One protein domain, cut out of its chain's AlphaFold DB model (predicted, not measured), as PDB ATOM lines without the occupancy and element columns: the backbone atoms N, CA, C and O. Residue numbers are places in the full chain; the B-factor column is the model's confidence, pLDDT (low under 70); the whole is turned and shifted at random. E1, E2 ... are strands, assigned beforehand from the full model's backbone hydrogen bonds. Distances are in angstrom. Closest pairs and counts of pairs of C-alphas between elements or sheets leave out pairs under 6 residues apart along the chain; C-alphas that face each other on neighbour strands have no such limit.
ATOM      1  N   TYR A   3     138.356 141.206  57.831       97.50
ATOM      2  CA  TYR A   3     137.625 140.880  59.052       97.50
ATOM      3  C   TYR A   3     136.726 139.675  58.793       97.50
ATOM      4  O   TYR A   3     136.208 139.523  57.686       97.50
ATOM      5  N   ARG A   4     136.549 138.831  59.807       97.44
ATOM      6  CA  ARG A   4     135.631 137.687  59.779       97.44
ATOM      7  C   ARG A   4     135.119 137.388  61.181       97.44
ATOM      8  O   ARG A   4     135.731 137.817  62.153       97.44
ATOM      9  N   VAL A   5     134.035 136.633  61.258       98.25
ATOM     10  CA  VAL A   5     133.544 136.049  62.507       98.25
ATOM     11  C   VAL A   5     133.861 134.557  62.481       98.25
ATOM     12  O   VAL A   5     133.585 133.895  61.479       98.25
ATOM     13  N   VAL A   6     134.484 134.054  63.544       98.00
ATOM     14  CA  VAL A   6     134.772 132.631  63.780       98.00
ATOM     15  C   VAL A   6     134.455 132.354  65.242       98.00
ATOM     16  O   VAL A   6     134.919 133.108  66.091       98.00
ATOM     17  N   ASP A   7     133.658 131.320  65.522       97.69
ATOM     18  CA  ASP A   7     133.241 130.946  66.884       97.69
ATOM     19  C   ASP A   7     132.770 132.167  67.708       97.69
ATOM     20  O   ASP A   7     133.329 132.497  68.756       97.69
ATOM     21  N   ASP A   8     131.813 132.915  67.144       98.19
ATOM     22  CA  ASP A   8     131.229 134.150  67.697       98.19
ATOM     23  C   ASP A   8     132.251 135.232  68.092       98.19
ATOM     24  O   ASP A   8     131.990 136.125  68.903       98.19
ATOM     25  N   THR A   9     133.446 135.178  67.501       98.56
ATOM     26  CA  THR A   9     134.531 136.128  67.730       98.56
ATOM     27  C   THR A   9     134.864 136.867  66.442       98.56
ATOM     28  O   THR A   9     135.225 136.275  65.423       98.56
ATOM     29  N   LEU A  10     134.792 138.197  66.484       98.56
ATOM     30  CA  LEU A  10     135.296 139.059  65.426       98.56
ATOM     31  C   LEU A  10     136.827 139.028  65.425       98.56
ATOM     32  O   LEU A  10     137.491 139.494  66.357       98.56
ATOM     33  N   GLU A  11     137.386 138.546  64.324       98.50
ATOM     34  CA  GLU A  11     138.817 138.481  64.078       98.50
ATOM     35  C   GLU A  11     139.246 139.511  63.032       98.50
ATOM     36  O   GLU A  11     138.605 139.692  61.992       98.50
ATOM     37  N   ARG A  12     140.399 140.142  63.265       97.75
ATOM     38  CA  ARG A  12     141.148 140.873  62.241       97.75
ATOM     39  C   ARG A  12     142.214 139.964  61.656       97.75
ATOM     40  O   ARG A  12     143.078 139.471  62.375       97.75
ATOM     41  N   VAL A  13     142.196 139.836  60.336       95.69
ATOM     42  CA  VAL A  13     143.155 139.057  59.551       95.69
ATOM     43  C   VAL A  13     144.049 140.016  58.767       95.69
ATOM     44  O   VAL A  13     143.573 140.907  58.052       95.69
ATOM     45  N   TRP A  14     145.364 139.877  58.890       93.62
ATOM     46  CA  TRP A  14     146.308 140.762  58.215       93.62
ATOM     47  C   TRP A  14     147.527 140.021  57.672       93.62
ATOM     48  O   TRP A  14     148.081 139.126  58.301       93.62
ATOM     49  N   PHE A  15     147.955 140.460  56.492       90.75
ATOM     50  CA  PHE A  15     149.168 140.022  55.823       90.75
ATOM     51  C   PHE A  15     150.174 141.166  55.807       90.75
ATOM     52  O   PHE A  15     149.792 142.307  55.544       90.75
ATOM     53  N   ARG A  16     151.453 140.858  56.048       87.25
ATOM     54  CA  ARG A  16     152.527 141.864  56.106       87.25
ATOM     55  C   ARG A  16     152.648 142.694  54.824       87.25
ATOM     56  O   ARG A  16     152.932 143.883  54.915       87.25
ATOM     57  N   TYR A  17     152.381 142.085  53.672       88.00
ATOM     58  CA  TYR A  17     152.424 142.730  52.361       88.00
ATOM     59  C   TYR A  17     151.100 142.499  51.613       88.00
ATOM     60  O   TYR A  17     150.463 141.474  51.864       88.00
ATOM     61  N   PRO A  18     150.650 143.426  50.743       84.69
ATOM     62  CA  PRO A  18     149.455 143.222  49.919       84.69
ATOM     63  C   PRO A  18     149.599 142.025  48.970       84.69
ATOM     64  O   PRO A  18     148.721 141.165  48.942       84.69
ATOM     65  N   LEU A  27     148.348 136.727  59.844       93.62
ATOM     66  CA  LEU A  27     148.294 137.073  61.259       93.62
ATOM     67  C   LEU A  27     146.834 137.319  61.647       93.62
ATOM     68  O   LEU A  27     146.188 138.221  61.103       93.62
ATOM     69  N   VAL A  28     146.331 136.525  62.588       96.81
ATOM     70  CA  VAL A  28     144.955 136.602  63.091       96.81
ATOM     71  C   VAL A  28     144.964 137.195  64.494       96.81
ATOM     72  O   VAL A  28     145.748 136.787  65.349       96.81
ATOM     73  N   ARG A  29     144.099 138.183  64.731       97.50
ATOM     74  CA  ARG A  29     143.912 138.804  66.043       97.50
ATOM     75  C   ARG A  29     142.427 138.811  66.420       97.50
ATOM     76  O   ARG A  29     141.672 139.501  65.733       97.50
ATOM     77  N   PRO A  30     142.015 138.142  67.510       97.88
ATOM     78  CA  PRO A  30     140.672 138.303  68.057       97.88
ATOM     79  C   PRO A  30     140.505 139.724  68.612       97.88
ATOM     80  O   PRO A  30     141.427 140.273  69.225       97.88
ATOM     81  N   ILE A  31     139.356 140.347  68.348       97.38
ATOM     82  CA  ILE A  31     139.072 141.740  68.730       97.38
ATOM     83  C   ILE A  31     137.906 141.823  69.706       97.38
ATOM     84  O   ILE A  31     137.987 142.584  70.668       97.38
ATOM     85  N   LEU A  32     136.828 141.091  69.431       98.19
ATOM     86  CA  LEU A  32     135.574 141.186  70.168       98.19
ATOM     87  C   LEU A  32     134.850 139.838  70.131       98.19
ATOM     88  O   LEU A  32     134.667 139.285  69.051       98.19
ATOM     89  N   THR A  33     134.468 139.323  71.293       98.38
ATOM     90  CA  THR A  33     133.638 138.116  71.457       98.38
ATOM     91  C   THR A  33     132.152 138.480  71.475       98.38
ATOM     92  O   THR A  33     131.823 139.647  71.678       98.38
ATOM     93  N   GLY A  34     131.264 137.495  71.314       98.31
ATOM     94  CA  GLY A  34     129.810 137.710  71.334       98.31
ATOM     95  C   GLY A  34     129.292 138.394  70.066       98.31
ATOM     96  O   GLY A  34     128.325 139.150  70.116       98.31
ATOM     97  N   VAL A  35     129.976 138.194  68.936       98.56
ATOM     98  CA  VAL A  35     129.604 138.758  67.634       98.56
ATOM     99  C   VAL A  35     128.949 137.670  66.796       98.56
ATOM    100  O   VAL A  35     129.638 136.845  66.208       98.56
ATOM    101  N   GLU A  36     127.627 137.708  66.688       98.19
ATOM    102  CA  GLU A  36     126.833 136.713  65.958       98.19
ATOM    103  C   GLU A  36     126.882 136.936  64.440       98.19
ATOM    104  O   GLU A  36     126.813 136.001  63.637       98.19
ATOM    105  N   LYS A  37     126.977 138.203  64.011       98.25
ATOM    106  CA  LYS A  37     126.939 138.569  62.592       98.25
ATOM    107  C   LYS A  37     127.814 139.772  62.286       98.25
ATOM    108  O   LYS A  37     127.820 140.760  63.014       98.25
ATOM    109  N   LEU A  38     128.483 139.704  61.138       98.38
ATOM    110  CA  LEU A  38     129.184 140.811  60.494       98.38
ATOM    111  C   LEU A  38     128.598 141.015  59.093       98.38
ATOM    112  O   LEU A  38     128.575 140.085  58.287       98.38
ATOM    113  N   ALA A  39     128.154 142.233  58.792       98.19
ATOM    114  CA  ALA A  39     127.665 142.623  57.477       98.19
ATOM    115  C   ALA A  39     128.250 143.970  57.038       98.19
ATOM    116  O   ALA A  39     128.660 144.798  57.855       98.19
ATOM    117  N   PHE A  40     128.276 144.180  55.724       98.06
ATOM    118  CA  PHE A  40     128.777 145.402  55.116       98.06
ATOM    119  C   PHE A  40     127.756 145.961  54.138       98.06
ATOM    120  O   PHE A  40     127.123 145.211  53.395       98.06
ATOM    121  N   ARG A  41     127.658 147.288  54.097       98.19
ATOM    122  CA  ARG A  41     126.968 148.011  53.027       98.19
ATOM    123  C   ARG A  41     127.879 149.093  52.476       98.19
ATOM    124  O   ARG A  41     128.706 149.660  53.189       98.19
ATOM    125  N   PHE A  42     127.714 149.391  51.199       98.19
ATOM    126  CA  PHE A  42     128.585 150.268  50.433       98.19
ATOM    127  C   PHE A  42     127.771 151.420  49.859       98.19
ATOM    128  O   PHE A  42     126.755 151.200  49.197       98.19
ATOM    129  N   TYR A  43     128.214 152.647  50.121       97.81
ATOM    130  CA  TYR A  43     127.553 153.856  49.653       97.81
ATOM    131  C   TYR A  43     128.217 154.380  48.381       97.81
ATOM    132  O   TYR A  43     129.418 154.661  48.360       97.81
ATOM    133  N   SER A  44     127.439 154.531  47.314       95.69
ATOM    134  CA  SER A  44     127.865 155.128  46.046       95.69
ATOM    135  C   SER A  44     126.650 155.643  45.292       95.69
ATOM    136  O   SER A  44     125.557 155.100  45.429       95.69
ATOM    137  N   ASP A  45     126.821 156.704  44.504       93.69
ATOM    138  CA  ASP A  45     125.762 157.253  43.647       93.69
ATOM    139  C   ASP A  45     124.467 157.554  44.427       93.69
ATOM    140  O   ASP A  45     123.350 157.355  43.948       93.69
ATOM    141  N   LYS A  46     124.638 158.040  45.666       94.88
ATOM    142  CA  LYS A  46     123.569 158.353  46.628       94.88
ATOM    143  C   LYS A  46     122.714 157.157  47.065       94.88
ATOM    144  O   LYS A  46     121.588 157.345  47.525       94.88
ATOM    145  N   LYS A  47     123.223 155.931  46.932       97.06
ATOM    146  CA  LYS A  47     122.519 154.696  47.297       97.06
ATOM    147  C   LYS A  47     123.414 153.758  48.100       97.06
ATOM    148  O   LYS A  47     124.629 153.733  47.922       97.06
ATOM    149  N   TRP A  48     122.779 152.977  48.967       97.81
ATOM    150  CA  TRP A  48     123.408 151.870  49.681       97.81
ATOM    151  C   TRP A  48     123.197 150.560  48.922       97.81
ATOM    152  O   TRP A  48     122.101 150.305  48.424       97.81
ATOM    153  N   SER A  49     124.241 149.738  48.864       97.69
ATOM    154  CA  SER A  49     124.246 148.402  48.261       97.69
ATOM    155  C   SER A  49     124.929 147.410  49.196       97.69
ATOM    156  O   SER A  49     125.881 147.773  49.881       97.69
ATOM    157  N   ASP A  50     124.497 146.153  49.185       97.19
ATOM    158  CA  ASP A  50     125.086 145.090  50.016       97.19
ATOM    159  C   ASP A  50     126.299 144.426  49.336       97.19
ATOM    160  O   ASP A  50     126.998 143.600  49.919       97.19
ATOM    161  N   ARG A  51     126.578 144.809  48.085       96.06
ATOM    162  CA  ARG A  51     127.713 144.329  47.295       96.06
ATOM    163  C   ARG A  51     128.442 145.487  46.619       96.06
ATOM    164  O   ARG A  51     127.820 146.477  46.223       96.06
ATOM    165  N   TRP A  52     129.760 145.339  46.480       95.94
ATOM    166  CA  TRP A  52     130.621 146.258  45.743       95.94
ATOM    167  C   TRP A  52     131.318 145.546  44.582       95.94
ATOM    168  O   TRP A  52     132.088 144.617  44.803       95.94
ATOM    169  N   ASP A  53     131.060 146.007  43.357       93.62
ATOM    170  CA  ASP A  53     131.558 145.390  42.114       93.62
ATOM    171  C   ASP A  53     132.456 146.315  41.276       93.62
ATOM    172  O   ASP A  53     132.991 145.916  40.242       93.62
ATOM    173  N   LYS A  54     132.642 147.569  41.704       91.69
ATOM    174  CA  LYS A  54     133.456 148.554  40.982       91.69
ATOM    175  C   LYS A  54     134.926 148.402  41.390       91.69
ATOM    176  O   LYS A  54     135.388 149.079  42.296       91.69
ATOM    177  N   ALA A  55     135.663 147.508  40.732       88.50
ATOM    178  CA  ALA A  55     137.050 147.187  41.098       88.50
ATOM    179  C   ALA A  55     138.034 148.372  40.980       88.50
ATOM    180  O   ALA A  55     139.003 148.444  41.729       88.50
ATOM    181  N   ALA A  56     137.785 149.306  40.058       92.31
ATOM    182  CA  ALA A  56     138.676 150.440  39.803       92.31
ATOM    183  C   ALA A  56     138.487 151.622  40.773       92.31
ATOM    184  O   ALA A  56     139.250 152.587  40.715       92.31
ATOM    185  N   THR A  57     137.463 151.593  41.634       93.06
ATOM    186  CA  THR A  57     137.141 152.706  42.532       93.06
ATOM    187  C   THR A  57     136.713 152.228  43.912       93.06
ATOM    188  O   THR A  57     136.181 151.132  44.096       93.06
ATOM    189  N   LEU A  58     136.923 153.081  44.910       95.19
ATOM    190  CA  LEU A  58     136.370 152.859  46.243       95.19
ATOM    191  C   LEU A  58     134.927 153.386  46.330       95.19
ATOM    192  O   LEU A  58     134.587 154.358  45.644       95.19
ATOM    193  N   PRO A  59     134.070 152.789  47.181       96.56
ATOM    194  CA  PRO A  59     132.796 153.403  47.528       96.56
ATOM    195  C   PRO A  59     133.040 154.716  48.281       96.56
ATOM    196  O   PRO A  59     134.096 154.928  48.868       96.56
ATOM    197  N   GLN A  60     132.050 155.607  48.296       97.00
ATOM    198  CA  GLN A  60     132.134 156.875  49.032       97.00
ATOM    199  C   GLN A  60     132.066 156.655  50.550       97.00
ATOM    200  O   GLN A  60     132.599 157.450  51.323       97.00
ATOM    201  N   GLY A  61     131.428 155.566  50.980       97.56
ATOM    202  CA  GLY A  61     131.405 155.154  52.373       97.56
ATOM    203  C   GLY A  61     131.149 153.663  52.543       97.56
ATOM    204  O   GLY A  61     130.612 152.998  51.654       97.56
ATOM    205  N   VAL A  62     131.538 153.151  53.704       98.19
ATOM    206  CA  VAL A  62     131.308 151.768  54.127       98.19
ATOM    207  C   VAL A  62     130.593 151.796  55.466       98.19
ATOM    208  O   VAL A  62     131.059 152.431  56.411       98.19
ATOM    209  N   MET A  63     129.470 151.099  55.541       98.62
ATOM    210  CA  MET A  63     128.791 150.780  56.786       98.62
ATOM    211  C   MET A  63     129.242 149.393  57.224       98.62
ATOM    212  O   MET A  63     129.146 148.438  56.453       98.62
ATOM    213  N   VAL A  64     129.736 149.302  58.451       98.31
ATOM    214  CA  VAL A  64     130.014 148.042  59.137       98.31
ATOM    215  C   VAL A  64     128.899 147.830  60.144       98.31
ATOM    216  O   VAL A  64     128.696 148.682  61.011       98.31
ATOM    217  N   GLN A  65     128.187 146.717  60.016       98.50
ATOM    218  CA  GLN A  65     127.092 146.338  60.896       98.50
ATOM    219  C   GLN A  65     127.480 145.066  61.644       98.50
ATOM    220  O   GLN A  65     127.883 144.077  61.024       98.50
ATOM    221  N   LEU A  66     127.379 145.114  62.969       98.56
ATOM    222  CA  LEU A  66     127.581 143.969  63.849       98.56
ATOM    223  C   LEU A  66     126.270 143.651  64.560       98.56
ATOM    224  O   LEU A  66     125.599 144.563  65.037       98.56
ATOM    225  N   THR A  67     125.943 142.368  64.667       98.69
ATOM    226  CA  THR A  67     124.924 141.881  65.602       98.69
ATOM    227  C   THR A  67     125.655 141.270  66.789       98.69
ATOM    228  O   THR A  67     126.418 140.320  66.614       98.69
ATOM    229  N   LEU A  68     125.482 141.880  67.958       98.62
ATOM    230  CA  LEU A  68     126.089 141.478  69.221       98.62
ATOM    231  C   LEU A  68     125.053 140.761  70.089       98.62
ATOM    232  O   LEU A  68     123.896 141.182  70.123       98.62
ATOM    233  N   GLU A  69     125.483 139.734  70.817       98.19
ATOM    234  CA  GLU A  69     124.624 138.938  71.709       98.19
ATOM    235  C   GLU A  69     123.960 139.800  72.804       98.19
ATOM    236  O   GLU A  69     122.791 139.629  73.144       98.19
ATOM    237  N   ASP A  70     124.700 140.769  73.342       97.56
ATOM    238  CA  ASP A  70     124.324 141.583  74.500       97.56
ATOM    239  C   ASP A  70     123.742 142.959  74.133       97.56
ATOM    240  O   ASP A  70     122.838 143.456  74.811       97.56
ATOM    241  N   TYR A  71     124.240 143.579  73.062       97.19
ATOM    242  CA  TYR A  71     123.852 144.931  72.636       97.19
ATOM    243  C   TYR A  71     122.974 144.972  71.378       97.19
ATOM    244  O   TYR A  71     122.517 146.051  70.993       97.19
ATOM    245  N   GLY A  72     122.715 143.831  70.741       97.94
ATOM    246  CA  GLY A  72     121.961 143.765  69.494       97.94
ATOM    247  C   GLY A  72     122.723 144.388  68.325       97.94
ATOM    248  O   GLY A  72     123.938 144.247  68.194       97.94
ATOM    249  N   GLU A  73     122.001 145.053  67.425       98.38
ATOM    250  CA  GLU A  73     122.590 145.588  66.199       98.38
ATOM    251  C   GLU A  73     123.250 146.954  66.419       98.38
ATOM    252  O   GLU A  73     122.610 147.916  66.844       98.38
ATOM    253  N   ILE A  74     124.534 147.046  66.069       98.12
ATOM    254  CA  ILE A  74     125.280 148.303  66.024       98.12
ATOM    255  C   ILE A  74     125.821 148.555  64.622       98.12
ATOM    256  O   ILE A  74     126.260 147.641  63.921       98.12
ATOM    257  N   GLU A  75     125.856 149.827  64.234       98.12
ATOM    258  CA  GLU A  75     126.400 150.257  62.953       98.12
ATOM    259  C   GLU A  75     127.455 151.353  63.114       98.12
ATOM    260  O   GLU A  75     127.389 152.230  63.981       98.12
ATOM    261  N   ARG A  76     128.465 151.309  62.246       98.31
ATOM    262  CA  ARG A  76     129.449 152.377  62.095       98.31
ATOM    263  C   ARG A  76     129.652 152.683  60.623       98.31
ATOM    264  O   ARG A  76     129.987 151.798  59.842       98.31
ATOM    265  N   VAL A  77     129.506 153.956  60.264       98.31
ATOM    266  CA  VAL A  77     129.764 154.443  58.907       98.31
ATOM    267  C   VAL A  77     131.129 155.123  58.839       98.31
ATOM    268  O   VAL A  77     131.433 156.010  59.638       98.31
ATOM    269  N   TYR A  78     131.935 154.717  57.862       98.12
ATOM    270  CA  TYR A  78     133.223 155.310  57.525       98.12
ATOM    271  C   TYR A  78     133.138 155.963  56.150       98.12
ATOM    272  O   TYR A  78     132.806 155.300  55.169       98.12
ATOM    273  N   MET A  79     133.471 157.250  56.070       97.19
ATOM    274  CA  MET A  79     133.672 157.931  54.791       97.19
ATOM    275  C   MET A  79     135.061 157.599  54.256       97.19
ATOM    276  O   MET A  79     136.037 157.620  55.010       97.19
ATOM    277  N   LEU A  80     135.149 157.288  52.966       95.69
ATOM    278  CA  LEU A  80     136.405 156.916  52.323       95.69
ATOM    279  C   LEU A  80     136.969 158.073  51.490       95.69
ATOM    280  O   LEU A  80     136.205 158.886  50.961       95.69
TER     281      LEU A  80
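AT A GLANCE: This is residues 3 to 18 and 27 to 80 of the 91 residues of a protein of Photobacterium aphoticum (UniProt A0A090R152). Two strongly twisted sheets make a loose, open sandwich, only partly face to face: the three-stranded sheet E1 E2 E3 crosses the four-stranded sheet E5 E4 E6 E7, and they come together where E1 and the beginning of E2 are near E4. From the turn at Gly 34, between E3 and E4, the two sheets spread apart, and the far ends of E2 and E3, beside the cut, reach away from the larger sheet. The printed part has 70 residues with seven named strands, E1 to E7 in chain order, and no named helix; the class is all strand, and both sheets are antiparallel. The whole is only just loose, close to compact, with a radius of gyration of the C-alphas of 13.7 A, and its outline is flat, spanning 35 by 33 by 17 A.

IN THESE COORDINATES: Find C-alpha 3 at (137.625, 140.880, 59.052), where E1 begins; it holds residues 3 to 6. Next comes E2, residues 9 to 14, and past the cut E3, residues 27 to 33, 17.9 A long. Look for C-alpha 35 at (129.604, 138.758, 67.634): here begins E4, residues 35 to 44, the longest strand by residues, which runs 27.1 A. E5 holds residues 47 to 49, E6 residues 61 to 68 over 22.3 A, and E7 residues 72 to 79 over 23.5 A, ending at C-alpha 79 at (133.672, 157.931, 54.791).

HOW THE PARTS SIT: Start in the larger sheet, where E4 and E6 are antiparallel neighbours at 163 degrees; look at N 39 and O 65, 2.9 A apart and within hydrogen-bond range. E6 and E7 form a hairpin, with N 68 and O 72 at 2.8 A. E4 and E5 form another, with N 42 and O 49 at 2.8 A; E5 and E7 are the edge strands and are apart. From edge to edge the strands' lines turn by 59 degrees. In the smaller sheet, E1 and E2 form a hairpin, with N 11 and O 4 at 2.8 A. E2, the inner strand, is the antiparallel neighbour of E3, with N 12 and O 29 at 2.8 A. Between the sheets, the closest C-alphas of E1 and E4 are those of Val 5 and Leu 38, 6.8 A apart, and those of E2 and E4 are Thr 9 and Val 35, 5.6 A. E3 and E4 meet only through their link. The strands of one sheet stand at 45 degrees to those of the other.

THE WHOLE: The two C-alphas farthest apart are those of Ala 56 and Asp 70, 38.6 A. Residues 19 to 26 are not printed; across this cut C-alphas 18 and 27 are 13.0 A apart. The link from E5 to E6, 11 residues, is long. The mean pLDDT of the printed part is 96.5, and no printed residue is under 70.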